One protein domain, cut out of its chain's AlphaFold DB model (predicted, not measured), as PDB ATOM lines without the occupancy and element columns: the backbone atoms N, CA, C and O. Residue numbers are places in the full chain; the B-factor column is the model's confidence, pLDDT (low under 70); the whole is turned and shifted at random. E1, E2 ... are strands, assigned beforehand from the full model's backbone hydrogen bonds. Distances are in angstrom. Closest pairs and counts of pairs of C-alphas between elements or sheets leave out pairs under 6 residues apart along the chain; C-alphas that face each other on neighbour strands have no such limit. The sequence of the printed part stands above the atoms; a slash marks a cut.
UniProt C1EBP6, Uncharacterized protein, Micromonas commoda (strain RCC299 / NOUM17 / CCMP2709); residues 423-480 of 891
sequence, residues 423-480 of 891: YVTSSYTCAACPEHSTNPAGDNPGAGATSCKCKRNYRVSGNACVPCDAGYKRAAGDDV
ATOM      1  N   TYR A 423      90.606 120.870 133.629       91.25
ATOM      2  CA  TYR A 423      89.541 121.048 132.627       91.25
ATOM      3  C   TYR A 423      89.439 122.503 132.143       91.25
ATOM      4  O   TYR A 423      89.894 123.424 132.823       91.25
ATOM      5  N   VAL A 424      88.810 122.727 130.986       90.25
ATOM      6  CA  VAL A 424      88.608 124.068 130.414       90.25
ATOM      7  C   VAL A 424      87.354 124.713 131.004       90.25
ATOM      8  O   VAL A 424      86.247 124.195 130.870       90.25
ATOM      9  N   THR A 425      87.498 125.885 131.619       87.44
ATOM     10  CA  THR A 425      86.366 126.673 132.124       87.44
ATOM     11  C   THR A 425      85.609 127.400 131.005       87.44
ATOM     12  O   THR A 425      86.112 127.609 129.903       87.44
ATOM     13  N   SER A 426      84.423 127.931 131.320       83.31
ATOM     14  CA  SER A 426      83.677 128.858 130.449       83.31
ATOM     15  C   SER A 426      84.379 130.201 130.172       83.31
ATOM     16  O   SER A 426      83.846 131.019 129.426       83.31
ATOM     17  N   SER A 427      85.564 130.432 130.748       81.44
ATOM     18  CA  SER A 427      86.465 131.547 130.428       81.44
ATOM     19  C   SER A 427      87.658 131.131 129.554       81.44
ATOM     20  O   SER A 427      88.616 131.892 129.464       81.44
ATOM     21  N   TYR A 428      87.612 129.948 128.924       82.56
ATOM     22  CA  TYR A 428      88.648 129.416 128.024       82.56
ATOM     23  C   TYR A 428      90.034 129.303 128.691       82.56
ATOM     24  O   TYR A 428      91.075 129.559 128.088       82.56
ATOM     25  N   THR A 429      90.045 128.909 129.968       85.31
ATOM     26  CA  THR A 429      91.249 128.744 130.800       85.31
ATOM     27  C   THR A 429      91.219 127.411 131.538       85.31
ATOM     28  O   THR A 429      90.150 126.993 131.980       85.31
ATOM     29  N   CYS A 430      92.372 126.774 131.729       90.00
ATOM     30  CA  CYS A 430      92.472 125.544 132.517       90.00
ATOM     31  C   CYS A 430      92.230 125.801 134.015       90.00
ATOM     32  O   CYS A 430      92.704 126.796 134.570       90.00
ATOM     33  N   ALA A 431      91.514 124.890 134.672       91.56
ATOM     34  CA  ALA A 431      91.317 124.856 136.116       91.56
ATOM     35  C   ALA A 431      91.417 123.416 136.640       91.56
ATOM     36  O   ALA A 431      91.038 122.470 135.952       91.56
ATOM     37  N   ALA A 432      91.906 123.244 137.869       93.06
ATOM     38  CA  ALA A 432      92.035 121.928 138.494       93.06
ATOM     39  C   ALA A 432      90.669 121.270 138.757       93.06
ATOM     40  O   ALA A 432      89.713 121.927 139.180       93.06
ATOM     41  N   CYS A 433      90.596 119.959 138.546       92.50
ATOM     42  CA  CYS A 433      89.391 119.171 138.755       92.50
ATOM     43  C   CYS A 433      88.943 119.132 140.232       92.50
ATOM     44  O   CYS A 433      89.782 118.985 141.126       92.50
ATOM     45  N   PRO A 434      87.623 119.191 140.516       88.81
ATOM     46  CA  PRO A 434      87.079 118.989 141.860       88.81
ATOM     47  C   PRO A 434      87.480 117.647 142.490       88.81
ATOM     48  O   PRO A 434      87.734 116.665 141.783       88.81
ATOM     49  N   GLU A 435      87.484 117.580 143.826       89.00
ATOM     50  CA  GLU A 435      87.862 116.364 144.557       89.00
ATOM     51  C   GLU A 435      87.089 115.126 144.070       89.00
ATOM     52  O   GLU A 435      85.901 115.170 143.750       89.00
ATOM     53  N   HIS A 436      87.805 114.004 143.991       89.81
ATOM     54  CA  HIS A 436      87.315 112.715 143.490       89.81
ATOM     55  C   HIS A 436      86.829 112.684 142.024       89.81
ATOM     56  O   HIS A 436      86.357 111.639 141.570       89.81
ATOM     57  N   SER A 437      87.034 113.747 141.243       92.12
ATOM     58  CA  SER A 437      86.936 113.721 139.775       92.12
ATOM     59  C   SER A 437      88.315 113.616 139.102       92.12
ATOM     60  O   SER A 437      89.342 113.739 139.772       92.12
ATOM     61  N   THR A 438      88.344 113.300 137.805       93.00
ATOM     62  CA  THR A 438      89.525 113.278 136.920       93.00
ATOM     63  C   THR A 438      89.189 113.882 135.564       93.00
ATOM     64  O   THR A 438      88.029 113.848 135.148       93.00
ATOM     65  N   ASN A 439      90.203 114.360 134.851       93.38
ATOM     66  CA  ASN A 439      90.121 114.604 133.419       93.38
ATOM     67  C   ASN A 439      91.464 114.234 132.750       93.38
ATOM     68  O   ASN A 439      92.513 114.509 133.338       93.38
ATOM     69  N   PRO A 440      91.482 113.588 131.567       91.25
ATOM     70  CA  PRO A 440      92.725 113.328 130.848       91.25
ATOM     71  C   PRO A 440      93.425 114.628 130.434       91.25
ATOM     72  O   PRO A 440      92.768 115.596 130.065       91.25
ATOM     73  N   ALA A 441      94.759 114.625 130.425       89.06
ATOM     74  CA  ALA A 441      95.527 115.735 129.866       89.06
ATOM     75  C   ALA A 441      95.260 115.903 128.359       89.06
ATOM     76  O   ALA A 441      95.134 114.909 127.636       89.06
ATOM     77  N   GLY A 442      95.288 117.148 127.880       86.19
ATOM     78  CA  GLY A 442      95.228 117.473 126.451       86.19
ATOM     79  C   GLY A 442      93.978 118.222 125.985       86.19
ATOM     80  O   GLY A 442      93.895 118.520 124.795       86.19
ATOM     81  N   ASP A 443      93.046 118.567 126.877       88.12
ATOM     82  CA  ASP A 443      91.935 119.463 126.533       88.12
ATOM     83  C   ASP A 443      92.479 120.823 126.061       88.12
ATOM     84  O   ASP A 443      93.189 121.518 126.793       88.12
ATOM     85  N   ASN A 444      92.157 121.208 124.825       84.44
ATOM     86  CA  ASN A 444      92.545 122.493 124.251       84.44
ATOM     87  C   ASN A 444      91.559 123.584 124.711       84.44
ATOM     88  O   ASN A 444      90.381 123.487 124.359       84.44
ATOM     89  N   PRO A 445      91.993 124.657 125.401       83.69
ATOM     90  CA  PRO A 445      91.079 125.718 125.807       83.69
ATOM     91  C   PRO A 445      90.405 126.434 124.627       83.69
ATOM     92  O   PRO A 445      89.293 126.929 124.784       83.69
ATOM     93  N   GLY A 446      91.011 126.423 123.433       80.12
ATOM     94  CA  GLY A 446      90.418 126.946 122.197       80.12
ATOM     95  C   GLY A 446      89.276 126.097 121.618       80.12
ATOM     96  O   GLY A 446      88.561 126.573 120.741       80.12
ATOM     97  N   ALA A 447      89.064 124.870 122.109       77.62
ATOM     98  CA  ALA A 447      87.952 124.001 121.707       77.62
ATOM     99  C   ALA A 447      86.652 124.250 122.502       77.62
ATOM    100  O   ALA A 447      85.602 123.713 122.149       77.62
ATOM    101  N   GLY A 448      86.705 125.071 123.556       80.38
ATOM    102  CA  GLY A 448      85.571 125.368 124.434       80.38
ATOM    103  C   GLY A 448      85.622 124.655 125.786       80.38
ATOM    104  O   GLY A 448      86.542 123.899 126.083       80.38
ATOM    105  N   ALA A 449      84.637 124.950 126.637       87.06
ATOM    106  CA  ALA A 449      84.594 124.457 128.011       87.06
ATOM    107  C   ALA A 449      84.359 122.940 128.086       87.06
ATOM    108  O   ALA A 449      83.510 122.399 127.376       87.06
ATOM    109  N   THR A 450      85.070 122.277 128.997       91.25
ATOM    110  CA  THR A 450      84.997 120.830 129.238       91.25
ATOM    111  C   THR A 450      84.592 120.533 130.686       91.25
ATOM    112  O   THR A 450      84.260 121.439 131.455       91.25
ATOM    113  N   SER A 451      84.542 119.255 131.064       90.81
ATOM    114  CA  SER A 451      84.035 118.806 132.361       90.81
ATOM    115  C   SER A 451      84.823 117.611 132.902       90.81
ATOM    116  O   SER A 451      85.027 116.601 132.225       90.81
ATOM    117  N   CYS A 452      85.230 117.702 134.171       93.56
ATOM    118  CA  CYS A 452      85.812 116.570 134.886       93.56
ATOM    119  C   CYS A 452      84.769 115.471 135.121       93.56
ATOM    120  O   CYS A 452      83.567 115.729 135.232       93.56
ATOM    121  N   LYS A 453      85.244 114.230 135.254       92.62
ATOM    122  CA  LYS A 453      84.412 113.032 135.401       92.62
ATOM    123  C   LYS A 453      84.705 112.311 136.707       92.62
ATOM    124  O   LYS A 453      85.863 112.191 137.105       92.62
ATOM    125  N   CYS A 454      83.680 111.811 137.390       92.88
ATOM    126  CA  CYS A 454      83.863 111.155 138.682       92.88
ATOM    127  C   CYS A 454      84.709 109.878 138.575       92.88
ATOM    128  O   CYS A 454      84.531 109.049 137.674       92.88
ATOM    129  N   LYS A 455      85.638 109.715 139.530       88.94
ATOM    130  CA  LYS A 455      86.461 108.509 139.701       88.94
ATOM    131  C   LYS A 455      85.564 107.330 140.123       88.94
ATOM    132  O   LYS A 455      84.446 107.504 140.603       88.94
ATOM    133  N   ARG A 456      86.034 106.094 139.913       83.31
ATOM    134  CA  ARG A 456      85.228 104.871 140.127       83.31
ATOM    135  C   ARG A 456      84.721 104.774 141.574       83.31
ATOM    136  O   ARG A 456      85.488 105.005 142.504       83.31
ATOM    137  N   ASN A 457      83.472 104.333 141.743       82.88
ATOM    138  CA  ASN A 457      82.733 104.274 143.015       82.88
ATOM    139  C   ASN A 457      82.368 105.643 143.623       82.88
ATOM    140  O   ASN A 457      82.049 105.703 144.808       82.88
ATOM    141  N   TYR A 458      82.374 106.714 142.829       87.88
ATOM    142  CA  TYR A 458      81.745 107.989 143.172       87.88
ATOM    143  C   TYR A 458      80.548 108.229 142.244       87.88
ATOM    144  O   TYR A 458      80.502 107.709 141.129       87.88
ATOM    145  N   ARG A 459      79.574 108.997 142.728       87.75
ATOM    146  CA  ARG A 459      78.368 109.438 142.021       87.75
ATOM    147  C   ARG A 459      78.321 110.959 142.002       87.75
ATOM    148  O   ARG A 459      78.863 111.591 142.909       87.75
ATOM    149  N   VAL A 460      77.669 111.546 141.010       92.56
ATOM    150  CA  VAL A 460      77.430 112.993 141.001       92.56
ATOM    151  C   VAL A 460      76.324 113.284 142.006       92.56
ATOM    152  O   VAL A 460      75.281 112.633 141.980       92.56
ATOM    153  N   SER A 461      76.529 114.249 142.897       89.19
ATOM    154  CA  SER A 461      75.426 114.871 143.622       89.19
ATOM    155  C   SER A 461      75.721 116.331 143.932       89.19
ATOM    156  O   SER A 461      76.790 116.646 144.456       89.19
ATOM    157  N   GLY A 462      74.807 117.232 143.563       87.56
ATOM    158  CA  GLY A 462      74.975 118.676 143.768       87.56
ATOM    159  C   GLY A 462      76.225 119.248 143.085       87.56
ATOM    160  O   GLY A 462      76.910 120.084 143.668       87.56
ATOM    161  N   ASN A 463      76.542 118.753 141.883       87.31
ATOM    162  CA  ASN A 463      77.760 119.059 141.119       87.31
ATOM    163  C   ASN A 463      79.094 118.728 141.831       87.31
ATOM    164  O   ASN A 463      80.116 119.368 141.585       87.31
ATOM    165  N   ALA A 464      79.105 117.699 142.684       88.94
ATOM    166  CA  ALA A 464      80.312 117.139 143.298       88.94
ATOM    167  C   ALA A 464      80.338 115.600 143.210       88.94
ATOM    168  O   ALA A 464      79.292 114.956 143.148       88.94
ATOM    169  N   CYS A 465      81.532 114.998 143.238       92.50
ATOM    170  CA  CYS A 465      81.694 113.541 143.267       92.50
ATOM    171  C   CYS A 465      81.621 113.008 144.705       92.50
ATOM    172  O   CYS A 465      82.580 113.103 145.469       92.50
ATOM    173  N   VAL A 466      80.489 112.407 145.066       90.56
ATOM    174  CA  VAL A 466      80.214 111.834 146.393       90.56
ATOM    175  C   VAL A 466      80.431 110.313 146.352       90.56
ATOM    176  O   VAL A 466      79.971 109.673 145.405       90.56
ATOM    177  N   PRO A 467      81.126 109.685 147.320       88.69
ATOM    178  CA  PRO A 467      81.369 108.240 147.293       88.69
ATOM    179  C   PRO A 467      80.074 107.417 147.395       88.69
ATOM    180  O   PRO A 467      79.108 107.821 148.042       88.69
ATOM    181  N   CYS A 468      80.068 106.234 146.779       83.62
ATOM    182  CA  CYS A 468      79.009 105.243 146.958       83.62
ATOM    183  C   CYS A 468      79.029 104.635 148.367       83.62
ATOM    184  O   CYS A 468      80.087 104.343 148.926       83.62
ATOM    185  N   ASP A 469      77.837 104.378 148.899       77.69
ATOM    186  CA  ASP A 469      77.628 103.674 150.160       77.69
ATOM    187  C   ASP A 469      78.083 102.201 150.077       77.69
ATOM    188  O   ASP A 469      78.102 101.588 149.006       77.69
ATOM    189  N   ALA A 470      78.469 101.615 151.214       63.06
ATOM    190  CA  ALA A 470      79.082 100.286 151.254       63.06
ATOM    191  C   ALA A 470      78.177  99.196 150.638       63.06
ATOM    192  O   ALA A 470      77.019  99.045 151.019       63.06
ATOM    193  N   GLY A 471      78.733  98.424 149.698       59.50
ATOM    194  CA  GLY A 471      78.017  97.410 148.911       59.50
ATOM    195  C   GLY A 471      77.578  97.889 147.522       59.50
ATOM    196  O   GLY A 471      77.466  97.071 146.611       59.50
ATOM    197  N   TYR A 472      77.428  99.201 147.320       66.06
ATOM    198  CA  TYR A 472      77.064  99.798 146.034       66.06
ATOM    199  C   TYR A 472      78.302 100.247 145.255       66.06
ATOM    200  O   TYR A 472      79.327 100.622 145.830       66.06
ATOM    201  N   LYS A 473      78.225 100.210 143.921       68.44
ATOM    202  CA  LYS A 473      79.321 100.618 143.027       68.44
ATOM    203  C   LYS A 473      78.789 101.487 141.891       68.44
ATOM    204  O   LYS A 473      77.618 101.433 141.535       68.44
ATOM    205  N   ARG A 474      79.674 102.290 141.306       80.62
ATOM    206  CA  ARG A 474      79.392 103.118 140.129       80.62
ATOM    207  C   ARG A 474      80.621 103.148 139.230       80.62
ATOM    208  O   ARG A 474      81.757 103.121 139.719       80.62
ATOM    209  N   ALA A 475      80.403 103.120 137.919       80.75
ATOM    210  CA  ALA A 475      81.482 103.254 136.948       80.75
ATOM    211  C   ALA A 475      82.169 104.625 137.093       80.75
ATOM    212  O   ALA A 475      81.572 105.575 137.585       80.75
ATOM    213  N   ALA A 476      83.433 104.724 136.674       81.50
ATOM    214  CA  ALA A 476      84.025 106.038 136.439       81.50
ATOM    215  C   ALA A 476      83.464 106.601 135.126       81.50
ATOM    216  O   ALA A 476      83.295 105.827 134.179       81.50
ATOM    217  N   GLY A 477      83.242 107.914 135.051       85.06
ATOM    218  CA  GLY A 477      82.842 108.581 133.805       85.06
ATOM    219  C   GLY A 477      81.689 109.580 133.910       85.06
ATOM    220  O   GLY A 477      81.503 110.338 132.962       85.06
ATOM    221  N   ASP A 478      80.952 109.611 135.024       88.88
ATOM    222  CA  ASP A 478      79.857 110.569 135.228       88.88
ATOM    223  C   ASP A 478      80.368 112.017 135.221       88.88
ATOM    224  O   ASP A 478      81.348 112.328 135.895       88.88
ATOM    225  N   ASP A 479      79.691 112.897 134.487       90.69
ATOM    226  CA  ASP A 479      80.045 114.312 134.338       90.69
ATOM    227  C   ASP A 479      79.702 115.123 135.600       90.69
ATOM    228  O   ASP A 479      78.541 115.180 136.003       90.69
ATOM    229  N   VAL A 480      80.689 115.801 136.196       90.38
ATOM    230  CA  VAL A 480      80.514 116.629 137.409       90.38
ATOM    231  C   VAL A 480      79.520 117.784 137.208       90.38
ATOM    232  O   VAL A 480      78.856 118.207 138.156       90.38
TER     233      VAL A 480
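What this domain is: This is residues 423 to 480 of the 891 residues of an uncharacterized protein of Micromonas commoda (strain RCC299 / NOUM17 / CCMP2709) (UniProt C1EBP6). With little regular structure, this is a rod of loops, E1 in one half of its length and the small hairpin of E2 and E3 in the other. Between them, residues 433 to 457 fold back on themselves. The printed part has 58 residues, 11 of them in three named strands, E1, E2, E3 along the chain, with no named helix: all strand. It is only just compact, close to loose, with a radius of gyration of the C-alphas of 12.4 A, and spans 42 by 20 by 13 A.

How they stand to each other: E1, residues 430 to 432, pairs with no named strand; residues 423 to 424 pair antiparallel with its residues 430 to 431. Residues 437 to 438 pair antiparallel with 453 to 454. E2, residues 458 to 461, and E3, residues 464 to 467, form an antiparallel hairpin at 136 degrees, with N 459 and O 466 2.8 A apart, within hydrogen-bond range. E1 is apart from both.

Where its parts are: E1 begins at C-alpha 430 (92.472, 125.544, 132.517) and measures 7.0 A. E2 measures 9.4 A; E3, 9.8 A, ends at C-alpha 467 (81.369, 108.240, 147.293).

The domain as a whole: The farthest C-alphas, of Gly 446 and Gly 471, are 41.7 A apart. The printed part has no cut. The link E1 to E2 is long, E2 to E3 tight. Residues 470 to 473 have pLDDT under 70.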